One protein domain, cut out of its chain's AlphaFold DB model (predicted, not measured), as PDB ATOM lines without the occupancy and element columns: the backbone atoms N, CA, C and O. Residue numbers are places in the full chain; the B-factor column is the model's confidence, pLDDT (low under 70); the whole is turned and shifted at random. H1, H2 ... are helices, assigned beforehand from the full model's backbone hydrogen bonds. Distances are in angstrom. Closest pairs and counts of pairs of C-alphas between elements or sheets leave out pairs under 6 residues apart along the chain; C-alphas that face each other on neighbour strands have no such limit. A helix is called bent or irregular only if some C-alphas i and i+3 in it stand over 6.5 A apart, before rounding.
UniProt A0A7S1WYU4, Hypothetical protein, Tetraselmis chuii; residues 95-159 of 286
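What this domain is: This is residues 95 to 159 of the 286 residues of the protein "Hypothetical protein" of Tetraselmis chuii (UniProt A0A7S1WYU4). Little regular structure is present: a long, winding chain has four short helices strung along it, H1 and H2 toward one end, H3 between, and H4 toward the other end. Long loops join H2 to H3 and H3 to H4. The printed part has 65 residues, 21 of them in H1, H2, H3 and H4 in that order, with no named strand; the class is all helix. It is loose, with a radius of gyration of the C-alphas of 13.5 A, and elongated, spanning 40 by 25 by 19 A.

Where its parts are: H1, residues 95 to 99, begins at C-alpha 95 (125.419, 86.368, 134.341) and measures 5.7 A. H2 is residues 106 to 109, 6.5 A, only just irregular, with C-alphas 106 and 109 6.50 A apart. H3 is residues 124 to 127, 5.1 A. H4, residues 151 to 158, measures 10.7 A and ends at C-alpha 158 (150.093, 91.242, 146.660).

How they stand to each other: H1 and H2 are close but not clearly touching; their closest C-alphas, of Phe 99 and Pro 106, are 7.3 A apart. H3 is apart from H2 and H4. Each O i to N i+4 pair in H1 and H4 is within hydrogen-bond range; H2 and H3 are too short for one.

The domain as a whole: The C-alphas farthest apart, of Gly 103 and Gly 142, are 40.8 A apart. The printed part has no cut. The links H2 to H3, 14 residues, and H3 to H4, 23 residues, are long. Mean pLDDT of the printed part is 93.2, and no printed residue is under 70.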
ATOM      1  N   TYR A  95     125.267  87.380 135.384       92.81
ATOM      2  CA  TYR A  95     125.419  86.368 134.341       92.81
ATOM      3  C   TYR A  95     126.521  86.750 133.347       92.81
ATOM      4  O   TYR A  95     127.421  85.956 133.095       92.81
ATOM      5  N   THR A  96     126.506  87.988 132.844       92.94
ATOM      6  CA  THR A  96     127.513  88.462 131.880       92.94
ATOM      7  C   THR A  96     128.922  88.531 132.471       92.94
ATOM      8  O   THR A  96     129.892  88.234 131.779       92.94
ATOM      9  N   VAL A  97     129.051  88.853 133.763       90.81
ATOM     10  CA  VAL A  97     130.345  88.835 134.465       90.81
ATOM     11  C   VAL A  97     130.858  87.400 134.597       90.81
ATOM     12  O   VAL A  97     131.993  87.118 134.211       90.81
ATOM     13  N   ASN A  98     130.019  86.471 135.059       91.88
ATOM     14  CA  ASN A  98     130.438  85.098 135.344       91.88
ATOM     15  C   ASN A  98     130.641  84.240 134.088       91.88
ATOM     16  O   ASN A  98     131.633  83.519 134.012       91.88
ATOM     17  N   PHE A  99     129.743  84.338 133.108       91.56
ATOM     18  CA  PHE A  99     129.706  83.457 131.933       91.56
ATOM     19  C   PHE A  99     130.133  84.139 130.625       91.56
ATOM     20  O   PHE A  99     130.425  83.449 129.655       91.56
ATOM     21  N   GLY A 100     130.222  85.472 130.599       92.19
ATOM     22  CA  GLY A 100     130.528  86.246 129.393       92.19
ATOM     23  C   GLY A 100     129.284  86.844 128.729       92.19
ATOM     24  O   GLY A 100     128.143  86.495 129.040       92.19
ATOM     25  N   SER A 101     129.505  87.806 127.836       93.50
ATOM     26  CA  SER A 101     128.463  88.392 126.990       93.50
ATOM     27  C   SER A 101     128.195  87.526 125.756       93.50
ATOM     28  O   SER A 101     128.920  86.575 125.468       93.50
ATOM     29  N   TYR A 102     127.166  87.879 124.986       94.00
ATOM     30  CA  TYR A 102     126.935  87.265 123.681       94.00
ATOM     31  C   TYR A 102     128.194  87.361 122.799       94.00
ATOM     32  O   TYR A 102     128.794  88.431 122.698       94.00
ATOM     33  N   GLY A 103     128.604  86.235 122.206       94.12
ATOM     34  CA  GLY A 103     129.807  86.137 121.371       94.12
ATOM     35  C   GLY A 103     131.143  86.085 122.126       94.12
ATOM     36  O   GLY A 103     132.188  86.103 121.483       94.12
ATOM     37  N   HIS A 104     131.146  86.023 123.463       94.12
ATOM     38  CA  HIS A 104     132.374  85.916 124.254       94.12
ATOM     39  C   HIS A 104     132.897  84.470 124.282       94.12
ATOM     40  O   HIS A 104     132.165  83.548 124.630       94.12
ATOM     41  N   ASP A 105     134.182  84.271 123.985       94.62
ATOM     42  CA  ASP A 105     134.825  82.953 124.053       94.62
ATOM     43  C   ASP A 105     135.136  82.567 125.518       94.62
ATOM     44  O   ASP A 105     135.828  83.323 126.211       94.62
ATOM     45  N   PRO A 106     134.644  81.421 126.030       89.69
ATOM     46  CA  PRO A 106     134.902  80.981 127.402       89.69
ATOM     47  C   PRO A 106     136.381  80.677 127.692       89.69
ATOM     48  O   PRO A 106     136.800  80.779 128.848       89.69
ATOM     49  N   MET A 107     137.187  80.335 126.680       91.94
ATOM     50  CA  MET A 107     138.586  79.918 126.871       91.94
ATOM     51  C   MET A 107     139.563  81.089 127.017       91.94
ATOM     52  O   MET A 107     140.685  80.912 127.495       91.94
ATOM     53  N   THR A 108     139.123  82.308 126.708       91.00
ATOM     54  CA  THR A 108     139.931  83.532 126.855       91.00
ATOM     55  C   THR A 108     140.345  83.831 128.297       91.00
ATOM     56  O   THR A 108     141.306  84.559 128.522       91.00
ATOM     57  N   ARG A 109     139.647  83.262 129.291       86.06
ATOM     58  CA  ARG A 109     139.902  83.473 130.730       86.06
ATOM     59  C   ARG A 109     140.836  82.428 131.346       86.06
ATOM     60  O   ARG A 109     140.948  82.343 132.569       86.06
ATOM     61  N   THR A 110     141.475  81.604 130.521       91.19
ATOM     62  CA  THR A 110     142.447  80.613 130.984       91.19
ATOM     63  C   THR A 110     143.648  81.302 131.631       91.19
ATOM     64  O   THR A 110     144.201  82.273 131.116       91.19
ATOM     65  N   ALA A 111     144.038  80.828 132.815       90.31
ATOM     66  CA  ALA A 111     145.188  81.373 133.521       90.31
ATOM     67  C   ALA A 111     146.484  80.971 132.809       90.31
ATOM     68  O   ALA A 111     146.667  79.808 132.457       90.31
ATOM     69  N   ALA A 112     147.419  81.913 132.670       92.06
ATOM     70  CA  ALA A 112     148.725  81.638 132.070       92.06
ATOM     71  C   ALA A 112     149.597  80.706 132.933       92.06
ATOM     72  O   ALA A 112     150.475  80.011 132.426       92.06
ATOM     73  N   SER A 113     149.377  80.694 134.250       93.62
ATOM     74  CA  SER A 113     150.130  79.886 135.208       93.62
ATOM     75  C   SER A 113     149.230  79.393 136.336       93.62
ATOM     76  O   SER A 113     148.280  80.071 136.727       93.62
ATOM     77  N   HIS A 114     149.596  78.260 136.942       91.75
ATOM     78  CA  HIS A 114     148.931  77.725 138.133       91.75
ATOM     79  C   HIS A 114     148.854  78.752 139.279       91.75
ATOM     80  O   HIS A 114     147.881  78.788 140.027       91.75
ATOM     81  N   LYS A 115     149.862  79.627 139.405       88.50
ATOM     82  CA  LYS A 115     149.912  80.659 140.457       88.50
ATOM     83  C   LYS A 115     148.855  81.752 140.295       88.50
ATOM     84  O   LYS A 115     148.482  82.367 141.288       88.50
ATOM     85  N   ASP A 116     148.388  81.988 139.073       90.88
ATOM     86  CA  ASP A 116     147.452  83.070 138.770       90.88
ATOM     87  C   ASP A 116     146.001  82.561 138.633       90.88
ATOM     88  O   ASP A 116     145.084  83.366 138.506       90.88
ATOM     89  N   MET A 117     145.757  81.245 138.747       93.69
ATOM     90  CA  MET A 117     144.421  80.636 138.613       93.69
ATOM     91  C   MET A 117     143.369  81.229 139.556       93.69
ATOM     92  O   MET A 117     142.216  81.414 139.169       93.69
ATOM     93  N   THR A 118     143.739  81.522 140.804       93.62
ATOM     94  CA  THR A 118     142.807  82.112 141.778       93.62
ATOM     95  C   THR A 118     142.551  83.591 141.495       93.62
ATOM     96  O   THR A 118     141.448  84.076 141.745       93.62
ATOM     97  N   MET A 119     143.537  84.285 140.921       91.62
ATOM     98  CA  MET A 119     143.447  85.696 140.535       91.62
ATOM     99  C   MET A 119     142.529  85.893 139.340       91.62
ATOM    100  O   MET A 119     141.787  86.863 139.284       91.62
ATOM    101  N   THR A 120     142.549  84.962 138.391       92.69
ATOM    102  CA  THR A 120     141.711  85.012 137.188       92.69
ATOM    103  C   THR A 120     140.304  84.451 137.420       92.69
ATOM    104  O   THR A 120     139.564  84.229 136.464       92.69
ATOM    105  N   SER A 121     139.903  84.202 138.675       92.94
ATOM    106  CA  SER A 121     138.565  83.701 138.996       92.94
ATOM    107  C   SER A 121     137.479  84.705 138.605       92.94
ATOM    108  O   SER A 121     137.578  85.900 138.875       92.94
ATOM    109  N   THR A 122     136.374  84.209 138.053       92.06
ATOM    110  CA  THR A 122     135.206  85.025 137.675       92.06
ATOM    111  C   THR A 122     134.549  85.727 138.864       92.06
ATOM    112  O   THR A 122     133.947  86.782 138.708       92.06
ATOM    113  N   THR A 123     134.728  85.187 140.072       93.06
ATOM    114  CA  THR A 123     134.209  85.763 141.324       93.06
ATOM    115  C   THR A 123     135.226  86.654 142.043       93.06
ATOM    116  O   THR A 123     135.065  86.937 143.232       93.06
ATOM    117  N   HIS A 124     136.296  87.098 141.368       92.25
ATOM    118  CA  HIS A 124     137.367  87.899 141.975       92.25
ATOM    119  C   HIS A 124     136.828  89.113 142.748       92.25
ATOM    120  O   HIS A 124     137.294  89.372 143.858       92.25
ATOM    121  N   GLU A 125     135.839  89.833 142.213       91.75
ATOM    122  CA  GLU A 125     135.294  91.049 142.836       91.75
ATOM    123  C   GLU A 125     134.739  90.806 144.248       91.75
ATOM    124  O   GLU A 125     134.952  91.619 145.144       91.75
ATOM    125  N   LEU A 126     134.099  89.655 144.474       92.38
ATOM    126  CA  LEU A 126     133.549  89.269 145.780       92.38
ATOM    127  C   LEU A 126     134.628  88.795 146.758       92.38
ATOM    128  O   LEU A 126     134.443  88.850 147.970       92.38
ATOM    129  N   ASN A 127     135.753  88.312 146.231       93.75
ATOM    130  CA  ASN A 127     136.873  87.812 147.022       93.75
ATOM    131  C   ASN A 127     137.922  88.904 147.314       93.75
ATOM    132  O   ASN A 127     138.963  88.597 147.906       93.75
ATOM    133  N   LEU A 128     137.679  90.159 146.910       92.38
ATOM    134  CA  LEU A 128     138.556  91.286 147.229       92.38
ATOM    135  C   LEU A 128     138.725  91.417 148.747       92.38
ATOM    136  O   LEU A 128     137.762  91.366 149.504       92.38
ATOM    137  N   GLY A 129     139.971  91.579 149.195       91.44
ATOM    138  CA  GLY A 129     140.301  91.615 150.624       91.44
ATOM    139  C   GLY A 129     140.515  90.238 151.262       91.44
ATOM    140  O   GLY A 129     140.765  90.161 152.460       91.44
ATOM    141  N   THR A 130     140.475  89.153 150.479       94.94
ATOM    142  CA  THR A 130     140.874  87.805 150.921       94.94
ATOM    143  C   THR A 130     142.158  87.346 150.231       94.94
ATOM    144  O   THR A 130     142.564  87.897 149.201       94.94
ATOM    145  N   THR A 131     142.768  86.273 150.745       95.56
ATOM    146  CA  THR A 131     144.000  85.705 150.176       95.56
ATOM    147  C   THR A 131     143.833  85.182 148.751       95.56
ATOM    148  O   THR A 131     144.822  85.096 148.038       95.56
ATOM    149  N   ARG A 132     142.605  84.905 148.281       94.81
ATOM    150  CA  ARG A 132     142.334  84.414 146.912       94.81
ATOM    151  C   ARG A 132     142.778  85.383 145.812       94.81
ATOM    152  O   ARG A 132     143.059  84.947 144.700       94.81
ATOM    153  N   THR A 133     142.836  86.673 146.149       93.38
ATOM    154  CA  THR A 133     143.183  87.787 145.248       93.38
ATOM    155  C   THR A 133     144.616  88.297 145.445       93.38
ATOM    156  O   THR A 133     145.001  89.322 144.893       93.38
ATOM    157  N   THR A 134     145.420  87.585 146.242       94.12
ATOM    158  CA  THR A 134     146.819  87.918 146.563       94.12
ATOM    159  C   THR A 134     147.678  86.654 146.498       94.12
ATOM    160  O   THR A 134     147.150  85.548 146.550       94.12
ATOM    161  N   ARG A 135     149.003  86.760 146.405       94.12
ATOM    162  CA  ARG A 135     149.901  85.584 146.394       94.12
ATOM    163  C   ARG A 135     150.218  85.065 147.799       94.12
ATOM    164  O   ARG A 135     151.216  84.385 148.015       94.12
ATOM    165  N   GLN A 136     149.373  85.410 148.762       95.38
ATOM    166  CA  GLN A 136     149.530  85.072 150.168       95.38
ATOM    167  C   GLN A 136     149.024  83.653 150.427       95.38
ATOM    168  O   GLN A 136     148.125  83.155 149.749       95.38
ATOM    169  N   VAL A 137     149.600  82.994 151.430       95.19
ATOM    170  CA  VAL A 137     149.248  81.611 151.773       95.19
ATOM    171  C   VAL A 137     147.803  81.554 152.300       95.19
ATOM    172  O   VAL A 137     147.403  82.430 153.076       95.19
ATOM    173  N   PRO A 138     146.996  80.542 151.925       95.38
ATOM    174  CA  PRO A 138     145.692  80.309 152.545       95.38
ATOM    175  C   PRO A 138     145.794  80.237 154.076       95.38
ATOM    176  O   PRO A 138     146.692  79.596 154.612       95.38
ATOM    177  N   GLY A 139     144.876  80.902 154.785       96.19
ATOM    178  CA  GLY A 139     144.900  80.999 156.253       96.19
ATOM    179  C   GLY A 139     145.704  82.178 156.812       96.19
ATOM    180  O   GLY A 139     145.694  82.391 158.023       96.19
ATOM    181  N   TYR A 140     146.357  82.984 155.965       96.62
ATOM    182  CA  TYR A 140     146.920  84.260 156.402       96.62
ATOM    183  C   TYR A 140     145.821  85.174 156.970       96.62
ATOM    184  O   TYR A 140     144.805  85.417 156.322       96.62
ATOM    185  N   SER A 141     146.050  85.687 158.179       96.94
ATOM    186  CA  SER A 141     145.075  86.455 158.966       96.94
ATOM    187  C   SER A 141     145.348  87.961 159.026       96.94
ATOM    188  O   SER A 141     144.628  88.691 159.702       96.94
ATOM    189  N   GLY A 142     146.398  88.443 158.356       95.31
ATOM    190  CA  GLY A 142     146.710  89.870 158.307       95.31
ATOM    191  C   GLY A 142     145.800  90.652 157.355       95.31
ATOM    192  O   GLY A 142     145.044  90.093 156.564       95.31
ATOM    193  N   PHE A 143     145.897  91.979 157.426       95.00
ATOM    194  CA  PHE A 143     145.103  92.896 156.609       95.00
ATOM    195  C   PHE A 143     145.473  92.825 155.117       95.00
ATOM    196  O   PHE A 143     146.650  92.917 154.770       95.00
ATOM    197  N   MET A 144     144.458  92.757 154.245       95.12
ATOM    198  CA  MET A 144     144.615  92.817 152.789       95.12
ATOM    199  C   MET A 144     143.975  94.083 152.210       95.12
ATOM    200  O   MET A 144     142.762  94.274 152.346       95.12
ATOM    201  N   PRO A 145     144.740  94.945 151.520       94.88
ATOM    202  CA  PRO A 145     144.183  96.134 150.898       94.88
ATOM    203  C   PRO A 145     143.352  95.756 149.663       94.88
ATOM    204  O   PRO A 145     143.884  95.345 148.639       94.88
ATOM    205  N   ALA A 146     142.032  95.940 149.748       92.56
ATOM    206  CA  ALA A 146     141.117  95.753 148.617       92.56
ATOM    207  C   ALA A 146     141.034  96.982 147.687       92.56
ATOM    208  O   ALA A 146     140.602  96.882 146.540       92.56
ATOM    209  N   SER A 147     141.414  98.167 148.180       91.44
ATOM    210  CA  SER A 147     141.321  99.412 147.413       91.44
ATOM    211  C   SER A 147     142.461  99.540 146.406       91.44
ATOM    212  O   SER A 147     143.629  99.462 146.776       91.44
ATOM    213  N   LYS A 148     142.120  99.861 145.155       91.00
ATOM    214  CA  LYS A 148     143.081 100.143 144.074       91.00
ATOM    215  C   LYS A 148     143.586 101.595 144.054       91.00
ATOM    216  O   LYS A 148     144.205 102.006 143.088       91.00
ATOM    217  N   LYS A 149     143.273 102.404 145.076       94.69
ATOM    218  CA  LYS A 149     143.603 103.845 145.095       94.69
ATOM    219  C   LYS A 149     145.053 104.156 145.489       94.69
ATOM    220  O   LYS A 149     145.501 105.268 145.248       94.69
ATOM    221  N   ASN A 150     145.743 103.231 146.160       96.00
ATOM    222  CA  ASN A 150     147.115 103.426 146.634       96.00
ATOM    223  C   ASN A 150     148.011 102.300 146.114       96.00
ATOM    224  O   ASN A 150     147.989 101.193 146.654       96.00
ATOM    225  N   ASP A 151     148.824 102.615 145.111       95.56
ATOM    226  CA  ASP A 151     149.659 101.644 144.401       95.56
ATOM    227  C   ASP A 151     150.642 100.917 145.327       95.56
ATOM    228  O   ASP A 151     150.795  99.703 145.228       95.56
ATOM    229  N   ARG A 152     151.230 101.615 146.310       95.81
ATOM    230  CA  ARG A 152     152.158 100.996 147.278       95.81
ATOM    231  C   ARG A 152     151.468  99.973 148.169       95.81
ATOM    232  O   ARG A 152     152.038  98.934 148.489       95.81
ATOM    233  N   ALA A 153     150.236 100.267 148.587       94.56
ATOM    234  CA  ALA A 153     149.462  99.331 149.393       94.56
ATOM    235  C   ALA A 153     149.116  98.083 148.574       94.56
ATOM    236  O   ALA A 153     149.244  96.972 149.083       94.56
ATOM    237  N   VAL A 154     148.741  98.263 147.304       93.50
ATOM    238  CA  VAL A 154     148.482  97.154 146.378       93.50
ATOM    239  C   VAL A 154     149.742  96.306 146.200       93.50
ATOM    240  O   VAL A 154     149.684  95.100 146.429       93.50
ATOM    241  N   GLU A 155     150.885  96.918 145.887       93.88
ATOM    242  CA  GLU A 155     152.164  96.223 145.691       93.88
ATOM    243  C   GLU A 155     152.560  95.383 146.915       93.88
ATOM    244  O   GLU A 155     152.850  94.191 146.794       93.88
ATOM    245  N   HIS A 156     152.496  95.969 148.113       93.31
ATOM    246  CA  HIS A 156     152.832  95.270 149.355       93.31
ATOM    247  C   HIS A 156     151.799  94.187 149.709       93.31
ATOM    248  O   HIS A 156     152.161  93.121 150.212       93.31
ATOM    249  N   GLY A 157     150.516  94.442 149.438       93.56
ATOM    250  CA  GLY A 157     149.419  93.508 149.696       93.56
ATOM    251  C   GLY A 157     149.460  92.264 148.808       93.56
ATOM    252  O   GLY A 157     149.069  91.187 149.254       93.56
ATOM    253  N   MET A 158     149.995  92.375 147.586       92.69
ATOM    254  CA  MET A 158     150.093  91.242 146.660       92.69
ATOM    255  C   MET A 158     150.960  90.099 147.188       92.69
ATOM    256  O   MET A 158     150.720  88.956 146.806       92.69
ATOM    257  N   GLY A 159     151.957  90.374 148.037       91.62
ATOM    258  CA  GLY A 159     152.825  89.332 148.599       91.62
ATOM    259  C   GLY A 159     153.677  88.604 147.553       91.62
ATOM    260  O   GLY A 159     153.952  87.419 147.701       91.62
TER     261      GLY A 159